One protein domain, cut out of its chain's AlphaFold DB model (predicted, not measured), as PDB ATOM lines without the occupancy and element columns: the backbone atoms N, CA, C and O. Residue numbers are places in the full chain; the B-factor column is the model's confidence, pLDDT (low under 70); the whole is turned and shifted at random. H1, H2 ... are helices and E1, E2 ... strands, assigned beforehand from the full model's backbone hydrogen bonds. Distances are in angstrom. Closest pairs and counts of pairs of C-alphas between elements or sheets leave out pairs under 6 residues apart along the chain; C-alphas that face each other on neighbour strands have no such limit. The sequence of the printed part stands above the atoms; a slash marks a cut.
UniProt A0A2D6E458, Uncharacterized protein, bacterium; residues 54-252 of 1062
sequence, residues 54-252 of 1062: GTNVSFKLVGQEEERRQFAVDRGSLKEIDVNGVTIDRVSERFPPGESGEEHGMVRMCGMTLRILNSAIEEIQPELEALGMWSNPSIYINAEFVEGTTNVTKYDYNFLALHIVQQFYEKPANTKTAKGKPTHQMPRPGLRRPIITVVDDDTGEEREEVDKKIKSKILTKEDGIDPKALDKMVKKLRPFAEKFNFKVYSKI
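This is residues 54 to 252 of the 1062 residues of an uncharacterized protein of bacterium (UniProt A0A2D6E458). A strongly twisted sheet of E1, E2, E3, E4, E7 and E8 makes the core, with H3 packed on one face and H5 on the other, while the small hairpin of E5 and E6 sticks out as an arm. Residues 169 to 194, with no named element, loop between E4 and that arm. The 199 printed residues hold five named helices and eight named strands, in the order E1 E2 H1 H2 H3 H4 E3 E4 E5 E6 E7 H5 E8; the class is mixed, with 94 residues, under half, in named elements. The whole is compact, with a radius of gyration of the C-alphas of 18.7 A and spans of 59 by 48 by 40 A.

In the branched sheet, E4, residues 159 to 168, bends by 57 degrees at residue 165. On one side of it is E3, residues 139 to 146, its antiparallel hairpin partner, with N 140 and O 166 2.8 A apart. On the other side are E7, residues 216 to 218, antiparallel, with N 217 and O 167 at 2.8 A, and E8, residues 247 to 249, parallel, with N 162 and O 249 at 2.8 A. E1, residues 55 to 62, is antiparallel to E3, with N 57 and O 143 at 2.8 A, and forms a hairpin with E2, residues 70 to 73, with N 60 and O 72 at 2.9 A. H3, residues 106 to 119, and H5, residues 229 to 244, are on opposite faces; H5 has a height over the sheet of 8.1 A. They touch at C-alphas 116 and 241, 5.4 A apart, about perpendicular, only just, at 71 degrees. H2, residues 88 to 94, touches H3 at C-alphas 91 and 107, 5.5 A apart, at a shallow tilt of 23 degrees, opposite ways, a helical hairpin. H1, residues 80 to 84, and H2 only graze the sheet. H4, residues 125 to 130, not on the sheet, touches H5 at C-alphas 127 and 229, 5.2 A apart. E5, residues 195 to 199, and E6, residues 206 to 210, form an antiparallel hairpin, with N 196 and O 209 at 2.8 A. Every O i to N i+4 pair is within hydrogen-bond range in H1, H3 and H4, against 8 of 12 in H5 and 1 of 3 in H2, where 2 of 4 O i to N i+3 pairs are.

E1 begins at C-alpha 55 (82.534, 103.393, 144.444) and E8 ends at C-alpha 249 (78.772, 89.247, 143.708). E4 is 25.4 A long, H5 23.2 A and H3 19.5 A.

The C-alphas farthest apart, of Thr 203 and Lys 243, are 61.0 A apart. The printed part has no cut. The long links are H2 to H3, E3 to E4 and E4 to E5. Among the residues with pLDDT under 70 are 64 to 67, 150 to 153, 177 to 182 and 200 to 205.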
ATOM      1  N   GLY A  54      84.765 100.457 141.168       82.44
ATOM      2  CA  GLY A  54      83.486 100.853 141.759       82.44
ATOM      3  C   GLY A  54      83.624 101.828 142.925       82.44
ATOM      4  O   GLY A  54      84.663 101.928 143.584       82.44
ATOM      5  N   THR A  55      82.536 102.527 143.258       84.06
ATOM      6  CA  THR A  55      82.534 103.393 144.444       84.06
ATOM      7  C   THR A  55      82.584 102.536 145.706       84.06
ATOM      8  O   THR A  55      81.649 101.797 146.010       84.06
ATOM      9  N   ASN A  56      83.656 102.690 146.486       85.12
ATOM     10  CA  ASN A  56      83.820 102.019 147.775       85.12
ATOM     11  C   ASN A  56      82.734 102.449 148.781       85.12
ATOM     12  O   ASN A  56      82.724 103.587 149.265       85.12
ATOM     13  N   VAL A  57      81.860 101.518 149.162       86.31
ATOM     14  CA  VAL A  57      80.842 101.667 150.210       86.31
ATOM     15  C   VAL A  57      81.154 100.686 151.341       86.31
ATOM     16  O   VAL A  57      81.604  99.566 151.128       86.31
ATOM     17  N   SER A  58      80.938 101.107 152.582       90.12
ATOM     18  CA  SER A  58      81.246 100.294 153.760       90.12
ATOM     19  C   SER A  58      80.042 100.330 154.686       90.12
ATOM     20  O   SER A  58      79.605 101.422 155.055       90.12
ATOM     21  N   PHE A  59      79.481  99.174 155.028       92.31
ATOM     22  CA  PHE A  59      78.218  99.096 155.764       92.31
ATOM     23  C   PHE A  59      78.259  98.074 156.895       92.31
ATOM     24  O   PHE A  59      78.933  97.047 156.823       92.31
ATOM     25  N   LYS A  60      77.513  98.375 157.953       93.62
ATOM     26  CA  LYS A  60      77.400  97.583 159.178       93.62
ATOM     27  C   LYS A  60      75.949  97.493 159.623       93.62
ATOM     28  O   LYS A  60      75.109  98.234 159.116       93.62
ATOM     29  N   LEU A  61      75.677  96.634 160.596       93.94
ATOM     30  CA  LEU A  61      74.366  96.552 161.223       93.94
ATOM     31  C   LEU A  61      74.274  97.495 162.433       93.94
ATOM     32  O   LEU A  61      75.228  97.627 163.203       93.94
ATOM     33  N   VAL A  62      73.125  98.150 162.596       91.69
ATOM     34  CA  VAL A  62      72.784  99.014 163.739       91.69
ATOM     35  C   VAL A  62      71.361  98.723 164.224       91.69
ATOM     36  O   VAL A  62      70.566  98.138 163.493       91.69
ATOM     37  N   GLY A  63      71.047  99.122 165.460       84.69
ATOM     38  CA  GLY A  63      69.813  98.762 166.174       84.69
ATOM     39  C   GLY A  63      70.097  97.865 167.387       84.69
ATOM     40  O   GLY A  63      71.149  97.232 167.453       84.69
ATOM     41  N   GLN A  64      69.191  97.847 168.372       66.19
ATOM     42  CA  GLN A  64      69.323  97.044 169.607       66.19
ATOM     43  C   GLN A  64      68.252  95.950 169.761       66.19
ATOM     44  O   GLN A  64      68.405  95.063 170.595       66.19
ATOM     45  N   GLU A  65      67.197  95.993 168.951       64.31
ATOM     46  CA  GLU A  65      66.046  95.083 168.963       64.31
ATOM     47  C   GLU A  65      65.818  94.592 167.530       64.31
ATOM     48  O   GLU A  65      66.111  95.335 166.591       64.31
ATOM     49  N   GLU A  66      65.318  93.369 167.340       59.12
ATOM     50  CA  GLU A  66      65.246  92.729 166.014       59.12
ATOM     51  C   GLU A  66      64.393  93.535 165.021       59.12
ATOM     52  O   GLU A  66      64.891  93.890 163.956       59.12
ATOM     53  N   GLU A  67      63.204  93.987 165.437       57.91
ATOM     54  CA  GLU A  67      62.306  94.882 164.675       57.91
ATOM     55  C   GLU A  67      62.905  96.269 164.338       57.91
ATOM     56  O   GLU A  67      62.286  97.074 163.642       57.91
ATOM     57  N   ARG A  68      64.098  96.594 164.855       72.94
ATOM     58  CA  ARG A  68      64.806  97.868 164.629       72.94
ATOM     59  C   ARG A  68      66.189  97.699 164.010       72.94
ATOM     60  O   ARG A  68      66.915  98.691 163.884       72.94
ATOM     61  N   ARG A  69      66.585  96.479 163.643       89.31
ATOM     62  CA  ARG A  69      67.861  96.253 162.963       89.31
ATOM     63  C   ARG A  69      67.795  96.774 161.536       89.31
ATOM     64  O   ARG A  69      66.835  96.542 160.815       89.31
ATOM     65  N   GLN A  70      68.839  97.486 161.134       93.38
ATOM     66  CA  GLN A  70      69.020  97.934 159.759       93.38
ATOM     67  C   GLN A  70      70.503  98.073 159.432       93.38
ATOM     68  O   GLN A  70      71.349  98.250 160.314       93.38
ATOM     69  N   PHE A  71      70.821  98.026 158.148       95.81
ATOM     70  CA  PHE A  71      72.120  98.418 157.640       95.81
ATOM     71  C   PHE A  71      72.297  99.936 157.713       95.81
ATOM     72  O   PHE A  71      71.373 100.712 157.465       95.81
ATOM     73  N   ALA A  72      73.523 100.349 158.010       95.44
ATOM     74  CA  ALA A  72      73.959 101.735 157.994       95.44
ATOM     75  C   ALA A  72      75.377 101.837 157.420       95.44
ATOM     76  O   ALA A  72      76.224 100.970 157.653       95.44
ATOM     77  N   VAL A  73      75.652 102.908 156.676       94.50
ATOM     78  CA  VAL A  73      76.979 103.174 156.102       94.50
ATOM     79  C   VAL A  73      77.912 103.759 157.163       94.50
ATOM     80  O   VAL A  73      77.516 104.596 157.969       94.50
ATOM     81  N   ASP A  74      79.174 103.341 157.162       91.62
ATOM     82  CA  ASP A  74      80.209 103.826 158.079       91.62
ATOM     83  C   ASP A  74      81.507 104.065 157.295       91.62
ATOM     84  O   ASP A  74      82.227 103.127 156.963       91.62
ATOM     85  N   ARG A  75      81.852 105.329 157.007       87.19
ATOM     86  CA  ARG A  75      83.072 105.672 156.239       87.19
ATOM     87  C   ARG A  75      84.380 105.528 157.044       87.19
ATOM     88  O   ARG A  75      85.400 106.088 156.646       87.19
ATOM     89  N   GLY A  76      84.372 104.851 158.196       86.19
ATOM     90  CA  GLY A  76      85.561 104.580 159.016       86.19
ATOM     91  C   GLY A  76      86.206 105.817 159.652       86.19
ATOM     92  O   GLY A  76      87.352 105.766 160.103       86.19
ATOM     93  N   SER A  77      85.496 106.950 159.684       86.75
ATOM     94  CA  SER A  77      86.007 108.208 160.238       86.75
ATOM     95  C   SER A  77      85.738 108.332 161.749       86.75
ATOM     96  O   SER A  77      85.181 107.428 162.371       86.75
ATOM     97  N   LEU A  78      86.152 109.448 162.358       87.19
ATOM     98  CA  LEU A  78      85.814 109.797 163.749       87.19
ATOM     99  C   LEU A  78      84.625 110.772 163.856       87.19
ATOM    100  O   LEU A  78      84.360 111.278 164.944       87.19
ATOM    101  N   LYS A  79      83.918 111.071 162.753       88.06
ATOM    102  CA  LYS A  79      82.631 111.782 162.817       88.06
ATOM    103  C   LYS A  79      81.632 110.921 163.594       88.06
ATOM    104  O   LYS A  79      81.489 109.742 163.292       88.06
ATOM    105  N   GLU A  80      80.895 111.531 164.513       89.06
ATOM    106  CA  GLU A  80      79.824 110.881 165.281       89.06
ATOM    107  C   GLU A  80      78.814 110.136 164.393       89.06
ATOM    108  O   GLU A  80      78.533 108.969 164.635       89.06
ATOM    109  N   ILE A  81      78.360 110.755 163.300       90.00
ATOM    110  CA  ILE A  81      77.466 110.116 162.324       90.00
ATOM    111  C   ILE A  81      78.078 108.875 161.637       90.00
ATOM    112  O   ILE A  81      77.366 107.903 161.419       90.00
ATOM    113  N   ASP A  82      79.389 108.851 161.351       90.38
ATOM    114  CA  ASP A  82      80.040 107.642 160.814       90.38
ATOM    115  C   ASP A  82      80.136 106.554 161.902       90.38
ATOM    116  O   ASP A  82      79.873 105.387 161.631       90.38
ATOM    117  N   VAL A  83      80.482 106.923 163.143       90.31
ATOM    118  CA  VAL A  83      80.641 105.971 164.261       90.31
ATOM    119  C   VAL A  83      79.301 105.359 164.687       90.31
ATOM    120  O   VAL A  83      79.235 104.146 164.884       90.31
ATOM    121  N   ASN A  84      78.230 106.152 164.755       90.75
ATOM    122  CA  ASN A  84      76.874 105.674 165.050       90.75
ATOM    123  C   ASN A  84      76.249 104.904 163.873       90.75
ATOM    124  O   ASN A  84      75.398 104.050 164.092       90.75
ATOM    125  N   GLY A  85      76.700 105.172 162.643       92.19
ATOM    126  CA  GLY A  85      76.138 104.632 161.409       92.19
ATOM    127  C   GLY A  85      75.193 105.619 160.716       92.19
ATOM    128  O   GLY A  85      74.344 106.260 161.338       92.19
ATOM    129  N   VAL A  86      75.352 105.716 159.398       94.44
ATOM    130  CA  VAL A  86      74.532 106.514 158.482       94.44
ATOM    131  C   VAL A  86      73.387 105.639 157.965       94.44
ATOM    132  O   VAL A  86      73.579 104.845 157.042       94.44
ATOM    133  N   THR A  87      72.210 105.749 158.575       94.44
ATOM    134  CA  THR A  87      70.968 105.110 158.105       94.44
ATOM    135  C   THR A  87      70.428 105.803 156.846       94.44
ATOM    136  O   THR A  87      70.900 106.881 156.473       94.44
ATOM    137  N   ILE A  88      69.467 105.183 156.150       93.31
ATOM    138  CA  ILE A  88      68.992 105.644 154.827       93.31
ATOM    139  C   ILE A  88      68.410 107.071 154.838       93.31
ATOM    140  O   ILE A  88      68.623 107.842 153.905       93.31
ATOM    141  N   ASP A  89      67.737 107.442 155.922       93.00
ATOM    142  CA  ASP A  89      67.182 108.769 156.205       93.00
ATOM    143  C   ASP A  89      68.256 109.836 156.498       93.00
ATOM    144  O   ASP A  89      67.985 111.031 156.413       93.00
ATOM    145  N   ARG A  90      69.491 109.413 156.803       93.50
ATOM    146  CA  ARG A  90      70.605 110.276 157.239       93.50
ATOM    147  C   ARG A  90      71.743 110.378 156.226       93.50
ATOM    148  O   ARG A  90      72.765 111.010 156.498       93.50
ATOM    149  N   VAL A  91      71.602 109.786 155.038       92.19
ATOM    150  CA  VAL A  91      72.659 109.829 154.014       92.19
ATOM    151  C   VAL A  91      72.909 111.265 153.530       92.19
ATOM    152  O   VAL A  91      74.064 111.654 153.366       92.19
ATOM    153  N   SER A  92      71.868 112.092 153.410       90.06
ATOM    154  CA  SER A  92      71.981 113.524 153.083       90.06
ATOM    155  C   SER A  92      72.589 114.367 154.218       90.06
ATOM    156  O   SER A  92      73.361 115.284 153.947       90.06
ATOM    157  N   GLU A  93      72.354 114.021 155.493       91.81
ATOM    158  CA  GLU A  93      73.079 114.606 156.644       91.81
ATOM    159  C   GLU A  93      74.589 114.318 156.533       91.81
ATOM    160  O   GLU A  93      75.439 115.149 156.866       91.81
ATOM    161  N   ARG A  94      74.944 113.127 156.030       89.88
ATOM    162  CA  ARG A  94      76.338 112.704 155.871       89.88
ATOM    163  C   ARG A  94      77.037 113.308 154.654       89.88
ATOM    164  O   ARG A  94      78.259 113.528 154.714       89.88
ATOM    165  N   PHE A  95      76.288 113.497 153.576       90.12
ATOM    166  CA  PHE A  95      76.733 113.919 152.254       90.12
ATOM    167  C   PHE A  95      75.838 115.080 151.779       90.12
ATOM    168  O   PHE A  95      74.964 114.870 150.941       90.12
ATOM    169  N   PRO A  96      76.018 116.291 152.342       85.94
ATOM    170  CA  PRO A  96      75.239 117.459 151.942       85.94
ATOM    171  C   PRO A  96      75.502 117.828 150.470       85.94
ATOM    172  O   PRO A  96      76.558 117.462 149.939       85.94
ATOM    173  N   PRO A  97      74.575 118.561 149.823       84.50
ATOM    174  CA  PRO A  97      74.743 119.031 148.450       84.50
ATOM    175  C   PRO A  97      75.945 119.976 148.285       84.50
ATOM    176  O   PRO A  97      76.463 120.530 149.261       84.50
ATOM    177  N   GLY A  98      76.381 120.153 147.035       77.06
ATOM    178  CA  GLY A  98      77.484 121.051 146.671       77.06
ATOM    179  C   GLY A  98      77.174 122.538 146.891       77.06
ATOM    180  O   GLY A  98      76.042 122.920 147.185       77.06
ATOM    181  N   GLU A  99      78.171 123.411 146.700       70.19
ATOM    182  CA  GLU A  99      77.991 124.877 146.807       70.19
ATOM    183  C   GLU A  99      77.001 125.440 145.761       70.19
ATOM    184  O   GLU A  99      76.400 126.490 145.974       70.19
ATOM    185  N   SER A 100      76.793 124.702 144.670       69.12
ATOM    186  CA  SER A 100      75.799 124.888 143.603       69.12
ATOM    187  C   SER A 100      74.407 124.310 143.914       69.12
ATOM    188  O   SER A 100      73.486 124.509 143.127       69.12
ATOM    189  N   GLY A 101      74.229 123.591 145.028       75.94
ATOM    190  CA  GLY A 101      72.963 122.948 145.416       75.94
ATOM    191  C   GLY A 101      72.720 121.545 144.837       75.94
ATOM    192  O   GLY A 101      71.736 120.906 145.201       75.94
ATOM    193  N   GLU A 102      73.616 121.041 143.986       80.44
ATOM    194  CA  GLU A 102      73.552 119.699 143.386       80.44
ATOM    195  C   GLU A 102      73.629 118.564 144.429       80.44
ATOM    196  O   GLU A 102      74.424 118.629 145.372       80.44
ATOM    197  N   GLU A 103      72.822 117.504 144.270       81.75
ATOM    198  CA  GLU A 103      72.853 116.348 145.178       81.75
ATOM    199  C   GLU A 103      74.183 115.590 145.046       81.75
ATOM    200  O   GLU A 103      74.593 115.163 143.966       81.75
ATOM    201  N   HIS A 104      74.865 115.380 146.172       84.31
ATOM    202  CA  HIS A 104      76.119 114.641 146.200       84.31
ATOM    203  C   HIS A 104      75.861 113.161 145.874       84.31
ATOM    204  O   HIS A 104      75.190 112.474 146.637       84.31
ATOM    205  N   GLY A 105      76.454 112.631 144.795       83.56
ATOM    206  CA  GLY A 105      76.178 111.270 144.287       83.56
ATOM    207  C   GLY A 105      76.288 110.113 145.300       83.56
ATOM    208  O   GLY A 105      75.634 109.082 145.139       83.56
ATOM    209  N   MET A 106      77.032 110.294 146.399       86.31
ATOM    210  CA  MET A 106      77.045 109.365 147.538       86.31
ATOM    211  C   MET A 106      75.657 109.157 148.171       86.31
ATOM    212  O   MET A 106      75.404 108.072 148.692       86.31
ATOM    213  N   VAL A 107      74.756 110.145 148.110       89.38
ATOM    214  CA  VAL A 107      73.369 110.039 148.596       89.38
ATOM    215  C   VAL A 107      72.608 108.973 147.820       89.38
ATOM    216  O   VAL A 107      72.098 108.024 148.420       89.38
ATOM    217  N   ARG A 108      72.619 109.066 146.486       88.50
ATOM    218  CA  ARG A 108      71.973 108.098 145.595       88.50
ATOM    219  C   ARG A 108      72.569 106.693 145.744       88.50
ATOM    220  O   ARG A 108      71.821 105.736 145.932       88.50
ATOM    221  N   MET A 109      73.901 106.573 145.724       89.56
ATOM    222  CA  MET A 109      74.591 105.275 145.812       89.56
ATOM    223  C   MET A 109      74.373 104.588 147.166       89.56
ATOM    224  O   MET A 109      73.877 103.465 147.215       89.56
ATOM    225  N   CYS A 110      74.671 105.263 148.285       92.38
ATOM    226  CA  CYS A 110      74.446 104.683 149.609       92.38
ATOM    227  C   CYS A 110      72.954 104.446 149.885       92.38
ATOM    228  O   CYS A 110      72.616 103.435 150.496       92.38
ATOM    229  N   GLY A 111      72.062 105.312 149.395       93.44
ATOM    230  CA  GLY A 111      70.618 105.093 149.453       93.44
ATOM    231  C   GLY A 111      70.189 103.803 148.746       93.44
ATOM    232  O   GLY A 111      69.425 103.029 149.318       93.44
ATOM    233  N   MET A 112      70.714 103.526 147.547       93.94
ATOM    234  CA  MET A 112      70.416 102.289 146.816       93.94
ATOM    235  C   MET A 112      71.000 101.049 147.510       93.94
ATOM    236  O   MET A 112      70.265 100.091 147.753       93.94
ATOM    237  N   THR A 113      72.273 101.085 147.921       94.00
ATOM    238  CA  THR A 113      72.909  99.986 148.672       94.00
ATOM    239  C   THR A 113      72.120  99.640 149.938       94.00
ATOM    240  O   THR A 113      71.857  98.468 150.202       94.00
ATOM    241  N   LEU A 114      71.685 100.648 150.706       95.75
ATOM    242  CA  LEU A 114      70.896 100.431 151.919       95.75
ATOM    243  C   LEU A 114      69.484  99.899 151.629       95.75
ATOM    244  O   LEU A 114      69.007  99.071 152.399       95.75
ATOM    245  N   ARG A 115      68.826 100.299 150.528       95.31
ATOM    246  CA  ARG A 115      67.533  99.711 150.112       95.31
ATOM    247  C   ARG A 115      67.664  98.222 149.814       95.31
ATOM    248  O   ARG A 115      66.897  97.437 150.364       95.31
ATOM    249  N   ILE A 116      68.649  97.843 148.996       94.88
ATOM    250  CA  ILE A 116      68.897  96.447 148.611       94.88
ATOM    251  C   ILE A 116      69.135  95.594 149.864       94.88
ATOM    252  O   ILE A 116      68.413  94.622 150.089       94.88
ATOM    253  N   LEU A 117      70.083  95.995 150.717       95.19
ATOM    254  CA  LEU A 117      70.465  95.232 151.909       95.19
ATOM    255  C   LEU A 117      69.340  95.149 152.955       95.19
ATOM    256  O   LEU A 117      69.069  94.066 153.467       95.19
ATOM    257  N   ASN A 118      68.653  96.261 153.249       95.19
ATOM    258  CA  ASN A 118      67.540  96.258 154.204       95.19
ATOM    259  C   ASN A 118      66.344  95.443 153.694       95.19
ATOM    260  O   ASN A 118      65.668  94.812 154.497       95.19
ATOM    261  N   SER A 119      66.098  95.402 152.378       94.88
ATOM    262  CA  SER A 119      64.973  94.636 151.820       94.88
ATOM    263  C   SER A 119      65.091  93.117 151.994       94.88
ATOM    264  O   SER A 119      64.087  92.428 151.858       94.88
ATOM    265  N   ALA A 120      66.291  92.609 152.300       95.25
ATOM    266  CA  ALA A 120      66.586  91.186 152.473       95.25
ATOM    267  C   ALA A 120      66.898  90.785 153.929       95.25
ATOM    268  O   ALA A 120      67.230  89.627 154.168       95.25
ATOM    269  N   ILE A 121      66.857  91.725 154.886       92.81
ATOM    270  CA  ILE A 121      67.489  91.576 156.212       92.81
ATOM    271  C   ILE A 121      67.033  90.335 156.998       92.81
ATOM    272  O   ILE A 121      67.871  89.675 157.608       92.81
ATOM    273  N   GLU A 122      65.745  89.997 156.936       91.81
ATOM    274  CA  GLU A 122      65.148  88.827 157.597       91.81
ATOM    275  C   GLU A 122      65.693  87.512 157.012       91.81
ATOM    276  O   GLU A 122      66.148  86.635 157.744       91.81
ATOM    277  N   GLU A 123      65.750  87.406 155.680       95.12
ATOM    278  CA  GLU A 123      66.286  86.233 154.978       95.12
ATOM    279  C   GLU A 123      67.777  86.016 155.268       95.12
ATOM    280  O   GLU A 123      68.227  84.872 155.350       95.12
ATOM    281  N   ILE A 124      68.557  87.093 155.428       95.06
ATOM    282  CA  ILE A 124      70.012  87.024 155.651       95.06
ATOM    283  C   ILE A 124      70.448  87.103 157.120       95.06
ATOM    284  O   ILE A 124      71.653  87.088 157.385       95.06
ATOM    285  N   GLN A 125      69.519  87.154 158.082       94.44
ATOM    286  CA  GLN A 125      69.847  87.144 159.514       94.44
ATOM    287  C   GLN A 125      70.800  85.991 159.907       94.44
ATOM    288  O   GLN A 125      71.811  86.286 160.549       94.44
ATOM    289  N   PRO A 126      70.590  84.721 159.492       94.94
ATOM    290  CA  PRO A 126      71.478  83.618 159.878       94.94
ATOM    291  C   PRO A 126      72.923  83.800 159.391       94.94
ATOM    292  O   PRO A 126      73.876  83.421 160.071       94.94
ATOM    293  N   GLU A 127      73.112  84.405 158.217       95.88
ATOM    294  CA  GLU A 127      74.433  84.747 157.701       95.88
ATOM    295  C   GLU A 127      75.035  85.961 158.423       95.88
ATOM    296  O   GLU A 127      76.226  85.945 158.717       95.88
ATOM    297  N   LEU A 128      74.246  86.978 158.785       94.06
ATOM    298  CA  LEU A 128      74.718  88.119 159.587       94.06
ATOM    299  C   LEU A 128      75.114  87.722 161.019       94.06
ATOM    300  O   LEU A 128      76.015  88.333 161.601       94.06
ATOM    301  N   GLU A 129      74.478  86.693 161.576       93.75
ATOM    302  CA  GLU A 129      74.877  86.046 162.827       93.75
ATOM    303  C   GLU A 129      76.183  85.253 162.653       93.75
ATOM    304  O   GLU A 129      77.123  85.454 163.422       93.75
ATOM    305  N   ALA A 130      76.301  84.439 161.595       93.44
ATOM    306  CA  ALA A 130      77.522  83.690 161.264       93.44
ATOM    307  C   ALA A 130      78.721  84.575 160.844       93.44
ATOM    308  O   ALA A 130      79.870  84.132 160.896       93.44
ATOM    309  N   LEU A 131      78.462  85.827 160.450       92.94
ATOM    310  CA  LEU A 131      79.454  86.885 160.220       92.94
ATOM    311  C   LEU A 131      79.717  87.756 161.469       92.94
ATOM    312  O   LEU A 131      80.464  88.731 161.390       92.94
ATOM    313  N   GLY A 132      79.091  87.459 162.615       92.25
ATOM    314  CA  GLY A 132      79.224  88.211 163.872       92.25
ATOM    315  C   GLY A 132      78.625  89.627 163.859       92.25
ATOM    316  O   GLY A 132      78.570  90.293 164.895       92.25
ATOM    317  N   MET A 133      78.141  90.101 162.709       93.00
ATOM    318  CA  MET A 133      77.593  91.448 162.520       93.00
ATOM    319  C   MET A 133      76.320  91.689 163.331       93.00
ATOM    320  O   MET A 133      76.050  92.825 163.720       93.00
ATOM    321  N   TRP A 134      75.551  90.635 163.622       90.88
ATOM    322  CA  TRP A 134      74.336  90.736 164.434       90.88
ATOM    323  C   TRP A 134      74.625  91.204 165.871       90.88
ATOM    324  O   TRP A 134      73.861  91.990 166.435       90.88
ATOM    325  N   SER A 135      75.739  90.785 166.478       88.31
ATOM    326  CA  SER A 135      76.083  91.137 167.867       88.31
ATOM    327  C   SER A 135      77.085  92.290 168.001       88.31
ATOM    328  O   SER A 135      77.211  92.853 169.089       88.31
ATOM    329  N   ASN A 136      77.797  92.667 166.930       90.50
ATOM    330  CA  ASN A 136      78.963  93.547 167.019       90.50
ATOM    331  C   ASN A 136      78.965  94.691 165.971       90.50
ATOM    332  O   ASN A 136      79.475  94.512 164.862       90.50
ATOM    333  N   PRO A 137      78.530  95.920 166.333       89.44
ATOM    334  CA  PRO A 137      78.483  97.084 165.435       89.44
ATOM    335  C   PRO A 137      79.858  97.741 165.163       89.44
ATOM    336  O   PRO A 137      79.929  98.881 164.690       89.44
ATOM    337  N   SER A 138      80.965  97.051 165.471       92.69
ATOM    338  CA  SER A 138      82.304  97.386 164.962       92.69
ATOM    339  C   SER A 138      82.739  96.510 163.778       92.69
ATOM    340  O   SER A 138      83.754  96.823 163.152       92.69
ATOM    341  N   ILE A 139      81.975  95.458 163.447       93.81
ATOM    342  CA  ILE A 139      82.135  94.652 162.229       93.81
ATOM    343  C   ILE A 139      81.347  95.306 161.088       93.81
ATOM    344  O   ILE A 139      80.232  95.790 161.281       93.81
ATOM    345  N   TYR A 140      81.938  95.336 159.897       93.50
ATOM    346  CA  TYR A 140      81.359  95.887 158.677       93.50
ATOM    347  C   TYR A 140      81.788  95.060 157.458       93.50
ATOM    348  O   TYR A 140      82.787  94.340 157.499       93.50
ATOM    349  N   ILE A 141      81.062  95.195 156.352       91.69
ATOM    350  CA  ILE A 141      81.464  94.667 155.043       91.69
ATOM    351  C   ILE A 141      82.009  95.827 154.212       91.69
ATOM    352  O   ILE A 141      81.390  96.896 154.150       91.69
ATOM    353  N   ASN A 142      83.174  95.634 153.591       88.69
ATOM    354  CA  ASN A 142      83.654  96.527 152.541       88.69
ATOM    355  C   ASN A 142      83.129  96.025 151.193       88.69
ATOM    356  O   ASN A 142      83.284  94.847 150.867       88.69
ATOM    357  N   ALA A 143      82.513  96.915 150.426       88.31
ATOM    358  CA  ALA A 143      81.857  96.603 149.169       88.31
ATOM    359  C   ALA A 143      82.103  97.707 148.136       88.31
ATOM    360  O   ALA A 143      82.432  98.842 148.484       88.31
ATOM    361  N   GLU A 144      81.897  97.393 146.865       88.19
ATOM    362  CA  GLU A 144      81.936  98.369 145.778       88.19
ATOM    363  C   GLU A 144      80.590  98.382 145.049       88.19
ATOM    364  O   GLU A 144      80.036  97.339 144.699       88.19
ATOM    365  N   PHE A 145      80.038  99.586 144.900       89.56
ATOM    366  CA  PHE A 145      78.821  99.863 144.146       89.56
ATOM    367  C   PHE A 145      79.210 100.249 142.719       89.56
ATOM    368  O   PHE A 145      80.055 101.132 142.542       89.56
ATOM    369  N   VAL A 146      78.582  99.609 141.734       88.62
ATOM    370  CA  VAL A 146      78.779  99.876 140.309       88.62
ATOM    371  C   VAL A 146      77.432 100.087 139.630       88.62
ATOM    372  O   VAL A 146      76.522  99.266 139.734       88.62
ATOM    373  N   GLU A 147      77.332 101.186 138.896       86.06
ATOM    374  CA  GLU A 147      76.229 101.532 138.009       86.06
ATOM    375  C   GLU A 147      76.811 102.226 136.766       86.06
ATOM    376  O   GLU A 147      77.549 103.207 136.897       86.06
ATOM    377  N   GLY A 148      76.532 101.689 135.572       80.19
ATOM    378  CA  GLY A 148      77.100 102.161 134.301       80.19
ATOM    379  C   GLY A 148      78.625 102.360 134.337       80.19
ATOM    380  O   GLY A 148      79.379 101.432 134.626       80.19
ATOM    381  N   THR A 149      79.075 103.588 134.055       73.31
ATOM    382  CA  THR A 149      80.451 104.043 134.319       73.31
ATOM    383  C   THR A 149      80.490 104.754 135.667       73.31
ATOM    384  O   THR A 149      80.035 105.891 135.785       73.31
ATOM    385  N   THR A 150      81.020 104.094 136.699       61.34
ATOM    386  CA  THR A 150      81.073 104.666 138.060       61.34
ATOM    387  C   THR A 150      82.340 105.489 138.324       61.34
ATOM    388  O   THR A 150      82.315 106.370 139.186       61.34
ATOM    389  N   ASN A 151      83.427 105.241 137.585       62.00
ATOM    390  CA  ASN A 151      84.675 106.003 137.681       62.00
ATOM    391  C   ASN A 151      85.371 106.093 136.303       62.00
ATOM    392  O   ASN A 151      85.165 107.081 135.598       62.00
ATOM    393  N   VAL A 152      86.112 105.059 135.895       63.28
ATOM    394  CA  VAL A 152      86.756 104.903 134.575       63.28
ATOM    395  C   VAL A 152      86.115 103.744 133.798       63.28
ATOM    396  O   VAL A 152      85.615 103.963 132.694       63.28
ATOM    397  N   THR A 153      86.045 102.533 134.369       69.88
ATOM    398  CA  THR A 153      85.420 101.375 133.703       69.88
ATOM    399  C   THR A 153      83.916 101.590 133.524       69.88
ATOM    400  O   THR A 153      83.193 101.925 134.470       69.88
ATOM    401  N   LYS A 154      83.419 101.319 132.312       80.06
ATOM    402  CA  LYS A 154      81.996 101.089 132.041       80.06
ATOM    403  C   LYS A 154      81.685  99.602 132.208       80.06
ATOM    404  O   LYS A 154      82.327  98.777 131.567       80.06
ATOM    405  N   TYR A 155      80.670  99.271 133.000       81.62
ATOM    406  CA  TYR A 155      80.147  97.908 133.110       81.62
ATOM    407  C   TYR A 155      78.757  97.812 132.457       81.62
ATOM    408  O   TYR A 155      77.931  98.714 132.606       81.62
ATOM    409  N   ASP A 156      78.476  96.705 131.760       81.00
ATOM    410  CA  ASP A 156      77.218  96.492 131.013       81.00
ATOM    411  C   ASP A 156      75.971  96.343 131.896       81.00
ATOM    412  O   ASP A 156      74.836  96.344 131.415       81.00
ATOM    413  N   TYR A 157      76.165  96.158 133.199       84.94
ATOM    414  CA  TYR A 157      75.102  95.931 134.161       84.94
ATOM    415  C   TYR A 157      75.497  96.467 135.535       84.94
ATOM    416  O   TYR A 157      76.660  96.415 135.931       84.94
ATOM    417  N   ASN A 158      74.510  96.942 136.291       91.31
ATOM    418  CA  ASN A 158      74.740  97.476 137.630       91.31
ATOM    419  C   ASN A 158      74.904  96.328 138.633       91.31
ATOM    420  O   ASN A 158      74.209  95.307 138.544       91.31
ATOM    421  N   PHE A 159      75.798  96.478 139.607       91.88
ATOM    422  CA  PHE A 159      76.007  95.457 140.628       91.88
ATOM    423  C   PHE A 159      76.581  95.993 141.943       91.88
ATOM    424  O   PHE A 159      77.125  97.093 142.035       91.88
ATOM    425  N   LEU A 160      76.450  95.166 142.980       92.06
ATOM    426  CA  LEU A 160      77.095  95.344 144.275       92.06
ATOM    427  C   LEU A 160      78.065  94.176 144.504       92.06
ATOM    428  O   LEU A 160      77.643  93.017 144.560       92.06
ATOM    429  N   ALA A 161      79.356  94.475 144.631       89.81
ATOM    430  CA  ALA A 161      80.387  93.496 144.971       89.81
ATOM    431  C   ALA A 161      80.686  93.562 146.473       89.81
ATOM    432  O   ALA A 161      81.176  94.576 146.966       89.81
ATOM    433  N   LEU A 162      80.366  92.502 147.218       90.62
ATOM    434  CA  LEU A 162      80.621  92.394 148.655       90.62
ATOM    435  C   LEU A 162      81.951  91.672 148.867       90.62
ATOM    436  O   LEU A 162      82.001  90.445 148.931       90.62
ATOM    437  N   HIS A 163      83.029  92.446 148.962       84.31
ATOM    438  CA  HIS A 163      84.391  91.916 148.930       84.31
ATOM    439  C   HIS A 163      84.768  91.131 150.180       84.31
ATOM    440  O   HIS A 163      85.202  89.985 150.077       84.31
ATOM    441  N   ILE A 164      84.663  91.751 151.362       85.00
ATOM    442  CA  ILE A 164      85.190  91.148 152.591       85.00
ATOM    443  C   ILE A 164      84.609  91.749 153.875       85.00
ATOM    444  O   ILE A 164      84.250  92.927 153.930       85.00
ATOM    445  N   VAL A 165      84.566  90.927 154.926       89.38
ATOM    446  CA  VAL A 165      84.146  91.313 156.279       89.38
ATOM    447  C   VAL A 165      85.360  91.737 157.108       89.38
ATOM    448  O   VAL A 165      86.389  91.058 157.146       89.38
ATOM    449  N   GLN A 166      85.251  92.886 157.766       90.75
ATOM    450  CA  GLN A 166      86.323  93.511 158.537       90.75
ATOM    451  C   GLN A 166      85.780  94.039 159.868       90.75
ATOM    452  O   GLN A 166      84.618  94.421 159.967       90.75
ATOM    453  N   GLN A 167      86.631  94.127 160.889       92.81
ATOM    454  CA  GLN A 167      86.305  94.786 162.154       92.81
ATOM    455  C   GLN A 167      87.210  95.994 162.365       92.81
ATOM    456  O   GLN A 167      88.428  95.899 162.209       92.81
ATOM    457  N   PHE A 168      86.646  97.141 162.742       92.00
ATOM    458  CA  PHE A 168      87.449  98.315 163.082       92.00
ATOM    459  C   PHE A 168      88.400  98.037 164.254       92.00
ATOM    460  O   PHE A 168      88.055  97.331 165.201       92.00
ATOM    461  N   TYR A 169      89.577  98.660 164.219       91.56
ATOM    462  CA  TYR A 169      90.404  98.846 165.407       91.56
ATOM    463  C   TYR A 169      89.949 100.091 166.169       91.56
ATOM    464  O   TYR A 169      89.629 101.122 165.564       91.56
ATOM    465  N   GLU A 170      89.995 100.018 167.497       90.31
ATOM    466  CA  GLU A 170      89.672 101.123 168.390       90.31
ATOM    467  C   GLU A 170      90.477 102.381 168.029       90.31
ATOM    468  O   GLU A 170      91.629 102.320 167.571       90.31
ATOM    469  N   LYS A 171      89.879 103.558 168.215       88.50
ATOM    470  CA  LYS A 171      90.588 104.821 167.994       88.50
ATOM    471  C   LYS A 171      90.043 105.919 168.906       88.50
ATOM    472  O   LYS A 171      88.888 106.316 168.733       88.50
ATOM    473  N   PRO A 172      90.847 106.446 169.849       84.50
ATOM    474  CA  PRO A 172      90.400 107.526 170.716       84.50
ATOM    475  C   PRO A 172      90.116 108.790 169.901       84.50
ATOM    476  O   PRO A 172      90.830 109.116 168.946       84.50
ATOM    477  N   ALA A 173      89.082 109.526 170.304       80.38
ATOM    478  CA  ALA A 173      88.814 110.853 169.773       80.38
ATOM    479  C   ALA A 173      89.949 111.819 170.131       80.38
ATOM    480  O   ALA A 173      90.428 111.847 171.266       80.38
ATOM    481  N   ASN A 174      90.328 112.689 169.193       78.31
ATOM    482  CA  ASN A 174      91.104 113.867 169.559       78.31
ATOM    483  C   ASN A 174      90.141 114.871 170.194       78.31
ATOM    484  O   ASN A 174      89.131 115.228 169.589       78.31
ATOM    485  N   THR A 175      90.470 115.385 171.378       68.56
ATOM    486  CA  THR A 175      89.678 116.444 172.030       68.56
ATOM    487  C   THR A 175      89.946 117.829 171.436       68.56
ATOM    488  O   THR A 175      89.141 118.744 171.615       68.56
ATOM    489  N   LYS A 176      91.076 118.002 170.730       70.88
ATOM    490  CA  LYS A 176      91.472 119.245 170.054       70.88
ATOM    491  C   LYS A 176      92.182 118.971 168.726       70.88
ATOM    492  O   LYS A 176      92.970 118.038 168.597       70.88
ATOM    493  N   THR A 177      91.971 119.861 167.761       67.50
ATOM    494  CA  THR A 177      92.787 119.992 166.545       67.50
ATOM    495  C   THR A 177      94.239 120.376 166.867       67.50
ATOM    496  O   THR A 177      94.530 120.974 167.902       67.50
ATOM    497  N   ALA A 178      95.145 120.188 165.900       65.56
ATOM    498  CA  ALA A 178      96.519 120.702 165.969       65.56
ATOM    499  C   ALA A 178      96.622 122.248 166.056       65.56
ATOM    500  O   ALA A 178      97.700 122.769 166.325       65.56
ATOM    501  N   LYS A 179      95.517 122.984 165.846       66.69
ATOM    502  CA  LYS A 179      95.405 124.442 166.052       66.69
ATOM    503  C   LYS A 179      94.632 124.798 167.339       66.69
ATOM    504  O   LYS A 179      94.128 125.909 167.469       66.69
ATOM    505  N   GLY A 180      94.481 123.856 168.273       69.31
ATOM    506  CA  GLY A 180      93.889 124.062 169.602       69.31
ATOM    507  C   GLY A 180      92.357 124.158 169.668       69.31
ATOM    508  O   GLY A 180      91.809 124.020 170.761       69.31
ATOM    509  N   LYS A 181      91.655 124.343 168.538       65.69
ATOM    510  CA  LYS A 181      90.178 124.299 168.477       65.69
ATOM    511  C   LYS A 181      89.652 122.920 168.916       65.69
ATOM    512  O   LYS A 181      90.291 121.939 168.529       65.69
ATOM    513  N   PRO A 182      88.519 122.827 169.640       68.38
ATOM    514  CA  PRO A 182      87.879 121.550 169.966       68.38
ATOM    515  C   PRO A 182      87.408 120.803 168.708       68.38
ATOM    516  O   PRO A 182      87.321 121.384 167.623       68.38
ATOM    517  N   THR A 183      87.114 119.513 168.861       71.44
ATOM    518  CA  THR A 183      86.739 118.603 167.767       71.44
ATOM    519  C   THR A 183      85.513 117.773 168.126       71.44
ATOM    520  O   THR A 183      85.522 117.078 169.135       71.44
ATOM    521  N   HIS A 184      84.501 117.776 167.252       73.69
ATOM    522  CA  HIS A 184      83.340 116.875 167.308       73.69
ATOM    523  C   HIS A 184      83.735 115.468 166.815       73.69
ATOM    524  O   HIS A 184      83.303 115.016 165.756       73.69
ATOM    525  N   GLN A 185      84.665 114.830 167.530       83.19
ATOM    526  CA  GLN A 185      85.106 113.463 167.265       83.19
ATOM    527  C   GLN A 185      84.571 112.529 168.345       83.19
ATOM    528  O   GLN A 185      84.780 112.776 169.531       83.19
ATOM    529  N   MET A 186      83.934 111.442 167.923       85.19
ATOM    530  CA  MET A 186      83.531 110.346 168.799       85.19
ATOM    531  C   MET A 186      84.649 109.287 168.824       85.19
ATOM    532  O   MET A 186      85.259 109.041 167.778       85.19
ATOM    533  N   PRO A 187      84.979 108.675 169.978       88.38
ATOM    534  CA  PRO A 187      85.903 107.545 170.006       88.38
ATOM    535  C   PRO A 187      85.292 106.371 169.234       88.38
ATOM    536  O   PRO A 187      84.136 106.014 169.452       88.38
ATOM    537  N   ARG A 188      86.062 105.766 168.329       90.38
ATOM    538  CA  ARG A 188      85.607 104.614 167.544       90.38
ATOM    539  C   ARG A 188      85.829 103.324 168.347       90.38
ATOM    540  O   ARG A 188      86.985 103.067 168.696       90.38
ATOM    541  N   PRO A 189      84.782 102.524 168.627       90.56
ATOM    542  CA  PRO A 189      84.930 101.198 169.221       90.56
ATOM    543  C   PRO A 189      85.503 100.205 168.199       90.56
ATOM    544  O   PRO A 189      85.389 100.412 166.988       90.56
ATOM    545  N   GLY A 190      86.117  99.128 168.684       92.25
ATOM    546  CA  GLY A 190      86.753  98.122 167.839       92.25
ATOM    547  C   GLY A 190      87.686  97.194 168.614       92.25
ATOM    548  O   GLY A 190      87.734  97.236 169.843       92.25
ATOM    549  N   LEU A 191      88.453  96.382 167.887       92.00
ATOM    550  CA  LEU A 191      89.548  95.578 168.441       92.00
ATOM    551  C   LEU A 191      90.668  96.469 168.991       92.00
ATOM    552  O   LEU A 191      90.882  97.581 168.503       92.00
ATOM    553  N   ARG A 192      91.459  95.959 169.940       89.94
ATOM    554  CA  ARG A 192      92.711  96.623 170.328       89.94
ATOM    555  C   ARG A 192      93.691  96.637 169.162       89.94
ATOM    556  O   ARG A 192      93.831  95.640 168.458       89.94
ATOM    557  N   ARG A 193      94.365  97.769 168.963       87.62
ATOM    558  CA  ARG A 193      95.380  97.927 167.908       87.62
ATOM    559  C   ARG A 193      96.571  96.991 168.144       87.62
ATOM    560  O   ARG A 193      96.982  96.855 169.298       87.62
ATOM    561  N   PRO A 194      97.152  96.394 167.087       85.88
ATOM    562  CA  PRO A 194      98.369  95.610 167.221       85.88
ATOM    563  C   PRO A 194      99.546  96.503 167.631       85.88
ATOM    564  O   PRO A 194      99.588  97.700 167.322       85.88
ATOM    565  N   ILE A 195     100.506  95.893 168.317       85.88
ATOM    566  CA  ILE A 195     101.844  96.448 168.520       85.88
ATOM    567  C   ILE A 195     102.702  95.979 167.344       85.88
ATOM    568  O   ILE A 195     102.597  94.827 166.923       85.88
ATOM    569  N   ILE A 196     103.512  96.880 166.799       79.94
ATOM    570  CA  ILE A 196     104.476  96.616 165.734       79.94
ATOM    571  C   ILE A 196     105.871  97.029 166.200       79.94
ATOM    572  O   ILE A 196     106.032  98.057 166.861       79.94
ATOM    573  N   THR A 197     106.885  96.259 165.819       80.69
ATOM    574  CA  THR A 197     108.274  96.699 165.937       80.69
ATOM    575  C   THR A 197     108.568  97.693 164.820       80.69
ATOM    576  O   THR A 197     108.342  97.416 163.641       80.69
ATOM    577  N   VAL A 198     109.058  98.871 165.190       73.81
ATOM    578  CA  VAL A 198     109.548  99.898 164.272       73.81
ATOM    579  C   VAL A 198     111.055  99.984 164.461       73.81
ATOM    580  O   VAL A 198     111.511 100.401 165.524       73.81
ATOM    581  N   VAL A 199     111.812  99.592 163.438       72.31
ATOM    582  CA  VAL A 199     113.237  99.924 163.321       72.31
ATOM    583  C   VAL A 199     113.342 101.414 162.997       72.31
ATOM    584  O   VAL A 199     112.539 101.930 162.214       72.31
ATOM    585  N   ASP A 200     114.295 102.118 163.598       62.34
ATOM    586  CA  ASP A 200     114.640 103.475 163.178       62.34
ATOM    587  C   ASP A 200     115.638 103.451 162.013       62.34
ATOM    588  O   ASP A 200     116.721 102.885 162.146       62.34
ATOM    589  N   ASP A 201     115.289 104.064 160.879       47.44
ATOM    590  CA  ASP A 201     116.124 104.030 159.669       47.44
ATOM    591  C   ASP A 201     117.480 104.756 159.847       47.44
ATOM    592  O   ASP A 201     118.435 104.430 159.144       47.44
ATOM    593  N   ASP A 202     117.587 105.707 160.792       42.69
ATOM    594  CA  ASP A 202     118.818 106.473 161.060       42.69
ATOM    595  C   ASP A 202     119.728 105.821 162.131       42.69
ATOM    596  O   ASP A 202     120.936 106.069 162.132       42.69
ATOM    597  N   THR A 203     119.183 105.021 163.066       57.59
ATOM    598  CA  THR A 203     119.957 104.433 164.192       57.59
ATOM    599  C   THR A 203     119.983 102.904 164.238       57.59
ATOM    600  O   THR A 203     120.810 102.339 164.954       57.59
ATOM    601  N   GLY A 204     119.098 102.225 163.506       64.50
ATOM    602  CA  GLY A 204     118.903 100.774 163.580       64.50
ATOM    603  C   GLY A 204     118.215 100.287 164.863       64.50
ATOM    604  O   GLY A 204     118.074  99.081 165.047       64.50
ATOM    605  N   GLU A 205     117.785 101.182 165.759       68.69
ATOM    606  CA  GLU A 205     117.153 100.795 167.026       68.69
ATOM    607  C   GLU A 205     115.709 100.316 166.819       68.69
ATOM    608  O   GLU A 205     114.865 101.034 166.277       68.69
ATOM    609  N   GLU A 206     115.400  99.118 167.314       79.56
ATOM    610  CA  GLU A 206     114.035  98.599 167.388       79.56
ATOM    611  C   GLU A 206     113.260  99.196 168.571       79.56
ATOM    612  O   GLU A 206     113.732  99.233 169.709       79.56
ATOM    613  N   ARG A 207     112.018  99.617 168.313       83.81
ATOM    614  CA  ARG A 207     111.050 100.039 169.337       83.81
ATOM    615  C   ARG A 207     109.673  99.438 169.079       83.81
ATOM    616  O   ARG A 207     109.189  99.438 167.949       83.81
ATOM    617  N   GLU A 208     108.996  99.003 170.134       84.94
ATOM    618  CA  GLU A 208     107.583  98.631 170.056       84.94
ATOM    619  C   GLU A 208     106.688  99.880 170.013       84.94
ATOM    620  O   GLU A 208     106.742 100.754 170.883       84.94
ATOM    621  N   GLU A 209     105.823  99.960 169.003       84.25
ATOM    622  CA  GLU A 209     104.842 101.026 168.826       84.25
ATOM    623  C   GLU A 209     103.459 100.434 168.502       84.25
ATOM    624  O   GLU A 209     103.318  99.562 167.656       84.25
ATOM    625  N   VAL A 210     102.393 100.946 169.129       82.81
ATOM    626  CA  VAL A 210     101.014 100.650 168.695       82.81
ATOM    627  C   VAL A 210     100.799 101.196 167.283       82.81
ATOM    628  O   VAL A 210     100.962 102.405 167.087       82.81
ATOM    629  N   ASP A 211     100.368 100.360 166.331       79.94
ATOM    630  CA  ASP A 211     100.138 100.786 164.946       79.94
ATOM    631  C   ASP A 211      99.014 101.839 164.879       79.94
ATOM    632  O   ASP A 211      97.842 101.589 165.181       79.94
ATOM    633  N   LYS A 212      99.381 103.061 164.471       77.62
ATOM    634  CA  LYS A 212      98.478 104.218 164.315       77.62
ATOM    635  C   LYS A 212      97.927 104.371 162.890       77.62
ATOM    636  O   LYS A 212      97.003 105.170 162.693       77.62
ATOM    637  N   LYS A 213      98.491 103.650 161.914       74.25
ATOM    638  CA  LYS A 213      98.129 103.660 160.488       74.25
ATOM    639  C   LYS A 213      96.977 102.692 160.208       74.25
ATOM    640  O   LYS A 213      96.019 103.093 159.548       74.25
ATOM    641  N   ILE A 214      97.021 101.472 160.753       75.94
ATOM    642  CA  ILE A 214      95.994 100.443 160.515       75.94
ATOM    643  C   ILE A 214      94.591 100.900 160.968       75.94
ATOM    644  O   ILE A 214      94.427 101.568 161.999       75.94
ATOM    645  N   LYS A 215      93.553 100.582 160.183       81.44
ATOM    646  CA  LYS A 215      92.157 100.995 160.446       81.44
ATOM    647  C   LYS A 215      91.283  99.862 160.986       81.44
ATOM    648  O   LYS A 215      90.476 100.105 161.882       81.44
ATOM    649  N   SER A 216      91.455  98.656 160.458       86.31
ATOM    650  CA  SER A 216      90.617  97.483 160.715       86.31
ATOM    651  C   SER A 216      91.411  96.184 160.559       86.31
ATOM    652  O   SER A 216      92.443  96.165 159.888       86.31
ATOM    653  N   LYS A 217      90.927  95.108 161.191       87.12
ATOM    654  CA  LYS A 217      91.344  93.725 160.935       87.12
ATOM    655  C   LYS A 217      90.407  93.116 159.891       87.12
ATOM    656  O   LYS A 217      89.205  93.372 159.921       87.12
ATOM    657  N   ILE A 218      90.940  92.281 159.010       85.75
ATOM    658  CA  ILE A 218      90.147  91.324 158.228       85.75
ATOM    659  C   ILE A 218      89.769  90.172 159.157       85.75
ATOM    660  O   ILE A 218      90.627  89.711 159.913       85.75
ATOM    661  N   LEU A 219      88.511  89.729 159.123       86.44
ATOM    662  CA  LEU A 219      88.076  88.597 159.936       86.44
ATOM    663  C   LEU A 219      88.208  87.286 159.157       86.44
ATOM    664  O   LEU A 219      87.785  87.201 158.004       86.44
ATOM    665  N   THR A 220      88.794  86.273 159.791       84.56
ATOM    666  CA  THR A 220      89.018  84.943 159.203       84.56
ATOM    667  C   THR A 220      88.229  83.868 159.961       84.56
ATOM    668  O   THR A 220      87.519  84.144 160.931       84.56
ATOM    669  N   LYS A 221      88.399  82.604 159.554       84.88
ATOM    670  CA  LYS A 221      87.914  81.437 160.306       84.88
ATOM    671  C   LYS A 221      88.440  81.398 161.752       84.88
ATOM    672  O   LYS A 221      87.781  80.840 162.624       84.88
ATOM    673  N   GLU A 222      89.609  81.982 162.014       85.31
ATOM    674  CA  GLU A 222      90.230  82.029 163.346       85.31
ATOM    675  C   GLU A 222      89.533  83.036 164.271       85.31
ATOM    676  O   GLU A 222      89.515  82.838 165.482       85.31
ATOM    677  N   ASP A 223      88.890  84.066 163.706       84.62
ATOM    678  CA  ASP A 223      88.018  84.997 164.438       84.62
ATOM    679  C   ASP A 223      86.598  84.435 164.664       84.62
ATOM    680  O   ASP A 223      85.714  85.146 165.139       84.62
ATOM    681  N   GLY A 224      86.359  83.163 164.318       84.31
ATOM    682  CA  GLY A 224      85.070  82.483 164.486       84.31
ATOM    683  C   GLY A 224      84.060  82.704 163.355       84.31
ATOM    684  O   GLY A 224      82.919  82.264 163.480       84.31
ATOM    685  N   ILE A 225      84.457  83.349 162.254       85.75
ATOM    686  CA  ILE A 225      83.585  83.614 161.100       85.75
ATOM    687  C   ILE A 225      83.499  82.381 160.190       85.75
ATOM    688  O   ILE A 225      84.527  81.800 159.841       85.75
ATOM    689  N   ASP A 226      82.297  81.996 159.739       85.19
ATOM    690  CA  ASP A 226      82.158  81.004 158.657       85.19
ATOM    691  C   ASP A 226      82.611  81.627 157.322       85.19
ATOM    692  O   ASP A 226      81.928  82.527 156.819       85.19
ATOM    693  N   PRO A 227      83.694  81.140 156.678       74.75
ATOM    694  CA  PRO A 227      84.167  81.700 155.411       74.75
ATOM    695  C   PRO A 227      83.127  81.633 154.286       74.75
ATOM    696  O   PRO A 227      83.202  82.413 153.343       74.75
ATOM    697  N   LYS A 228      82.143  80.724 154.380       87.19
ATOM    698  CA  LYS A 228      81.065  80.573 153.391       87.19
ATOM    699  C   LYS A 228      79.822  81.407 153.710       87.19
ATOM    700  O   LYS A 228      78.901  81.423 152.894       87.19
ATOM    701  N   ALA A 229      79.749  82.090 154.857       91.69
ATOM    702  CA  ALA A 229      78.579  82.895 155.211       91.69
ATOM    703  C   ALA A 229      78.397  84.094 154.270       91.69
ATOM    704  O   ALA A 229      77.273  84.357 153.852       91.69
ATOM    705  N   LEU A 230      79.483  84.745 153.837       90.81
ATOM    706  CA  LEU A 230      79.412  85.846 152.870       90.81
ATOM    707  C   LEU A 230      78.849  85.386 151.509       90.81
ATOM    708  O   LEU A 230      77.960  86.038 150.966       90.81
ATOM    709  N   ASP A 231      79.276  84.226 150.999       90.25
ATOM    710  CA  ASP A 231      78.758  83.667 149.740       90.25
ATOM    711  C   ASP A 231      77.294  83.217 149.840       90.25
ATOM    712  O   ASP A 231      76.525  83.383 148.890       90.25
ATOM    713  N   LYS A 232      76.879  82.650 150.985       94.25
ATOM    714  CA  LYS A 232      75.463  82.345 151.265       94.25
ATOM    715  C   LYS A 232      74.629  83.631 151.267       94.25
ATOM    716  O   LYS A 232      73.589  83.684 150.610       94.25
ATOM    717  N   MET A 233      75.126  84.677 151.931       94.75
ATOM    718  CA  MET A 233      74.473  85.982 152.033       94.75
ATOM    719  C   MET A 233      74.298  86.622 150.653       94.75
ATOM    720  O   MET A 233      73.204  87.056 150.305       94.75
ATOM    721  N   VAL A 234      75.348  86.606 149.825       93.75
ATOM    722  CA  VAL A 234      75.309  87.076 148.432       93.75
ATOM    723  C   VAL A 234      74.293  86.295 147.597       93.75
ATOM    724  O   VAL A 234      73.525  86.906 146.856       93.75
ATOM    725  N   LYS A 235      74.226  84.964 147.737       94.69
ATOM    726  CA  LYS A 235      73.240  84.138 147.017       94.69
ATOM    727  C   LYS A 235      71.798  84.472 147.412       94.69
ATOM    728  O   LYS A 235      70.954  84.544 146.525       94.69
ATOM    729  N   LYS A 236      71.531  84.739 148.695       96.25
ATOM    730  CA  LYS A 236      70.221  85.211 149.182       96.25
ATOM    731  C   LYS A 236      69.891  86.646 148.748       96.25
ATOM    732  O   LYS A 236      68.737  86.935 148.461       96.25
ATOM    733  N   LEU A 237      70.885  87.535 148.656       95.75
ATOM    734  CA  LEU A 237      70.699  88.942 148.265       95.75
ATOM    735  C   LEU A 237      70.293  89.136 146.793       95.75
ATOM    736  O   LEU A 237      69.614  90.115 146.485       95.75
ATOM    737  N   ARG A 238      70.677  88.228 145.885       95.00
ATOM    738  CA  ARG A 238      70.393  88.321 144.435       95.00
ATOM    739  C   ARG A 238      68.918  88.598 144.085       95.00
ATOM    740  O   ARG A 238      68.669  89.676 143.545       95.00
ATOM    741  N   PRO A 239      67.928  87.769 144.482       95.94
ATOM    742  CA  PRO A 239      66.508  88.016 144.187       95.94
ATOM    743  C   PRO A 239      65.915  89.261 144.873       95.94
ATOM    744  O   PRO A 239      64.756  89.610 144.638       95.94
ATOM    745  N   PHE A 240      66.668  89.946 145.740       96.19
ATOM    746  CA  PHE A 240      66.294  91.251 146.285       96.19
ATOM    747  C   PHE A 240      66.915  92.397 145.487       96.19
ATOM    748  O   PHE A 240      66.209  93.342 145.156       96.19
ATOM    749  N   ALA A 241      68.190  92.291 145.107       95.00
ATOM    750  CA  ALA A 241      68.875  93.272 144.266       95.00
ATOM    751  C   ALA A 241      68.324  93.331 142.830       95.00
ATOM    752  O   ALA A 241      68.209  94.417 142.258       95.00
ATOM    753  N   GLU A 242      67.897  92.194 142.274       94.44
ATOM    754  CA  GLU A 242      67.289  92.101 140.938       94.44
ATOM    755  C   GLU A 242      66.040  92.994 140.811       94.44
ATOM    756  O   GLU A 242      65.834  93.624 139.775       94.44
ATOM    757  N   LYS A 243      65.273  93.169 141.900       95.19
ATOM    758  CA  LYS A 243      64.110  94.083 141.979       95.19
ATOM    759  C   LYS A 243      64.479  95.563 141.791       95.19
ATOM    760  O   LYS A 243      63.602  96.375 141.511       95.19
ATOM    761  N   PHE A 244      65.756  95.912 141.949       94.00
ATOM    762  CA  PHE A 244      66.310  97.254 141.749       94.00
ATOM    763  C   PHE A 244      67.158  97.364 140.466       94.00
ATOM    764  O   PHE A 244      67.779  98.401 140.250       94.00
ATOM    765  N   ASN A 245      67.188  96.321 139.622       93.75
ATOM    766  CA  ASN A 245      68.106  96.177 138.483       93.75
ATOM    767  C   ASN A 245      69.601  96.172 138.890       93.75
ATOM    768  O   ASN A 245      70.433  96.824 138.256       93.75
ATOM    769  N   PHE A 246      69.933  95.441 139.963       94.00
ATOM    770  CA  PHE A 246      71.304  95.193 140.426       94.00
ATOM    771  C   PHE A 246      71.603  93.692 140.529       94.00
ATOM    772  O   PHE A 246      70.811  92.928 141.079       94.00
ATOM    773  N   LYS A 247      72.790  93.270 140.079       92.81
ATOM    774  CA  LYS A 247      73.354  91.943 140.393       92.81
ATOM    775  C   LYS A 247      74.159  91.987 141.701       92.81
ATOM    776  O   LYS A 247      74.547  93.060 142.164       92.81
ATOM    777  N   VAL A 248      74.447  90.824 142.294       92.31
ATOM    778  CA  VAL A 248      75.253  90.726 143.530       92.31
ATOM    779  C   VAL A 248      76.336  89.658 143.415       92.31
ATOM    780  O   VAL A 248      76.062  88.494 143.088       92.31
ATOM    781  N   TYR A 249      77.560  90.063 143.746       89.25
ATOM    782  CA  TYR A 249      78.772  89.247 143.708       89.25
ATOM    783  C   TYR A 249      79.498  89.290 145.059       89.25
ATOM    784  O   TYR A 249      79.348  90.250 145.815       89.25
ATOM    785  N   SER A 250      80.270  88.246 145.363       86.06
ATOM    786  CA  SER A 250      81.287  88.260 146.419       86.06
ATOM    787  C   SER A 250      82.657  88.528 145.774       86.06
ATOM    788  O   SER A 250      82.753  89.384 144.893       86.06
ATOM    789  N   LYS A 251      83.715  87.804 146.163       82.38
ATOM    790  CA  LYS A 251      85.013  87.839 145.477       82.38
ATOM    791  C   LYS A 251      84.846  87.290 144.052       82.38
ATOM    792  O   LYS A 251      84.442  86.143 143.900       82.38
ATOM    793  N   ILE A 252      85.195  88.073 143.030       86.81
ATOM    794  CA  ILE A 252      85.241  87.610 141.631       86.81
ATOM    795  C   ILE A 252      86.668  87.129 141.331       86.81
ATOM    796  O   ILE A 252      87.580  87.963 141.335       86.81
TER     797      ILE A 252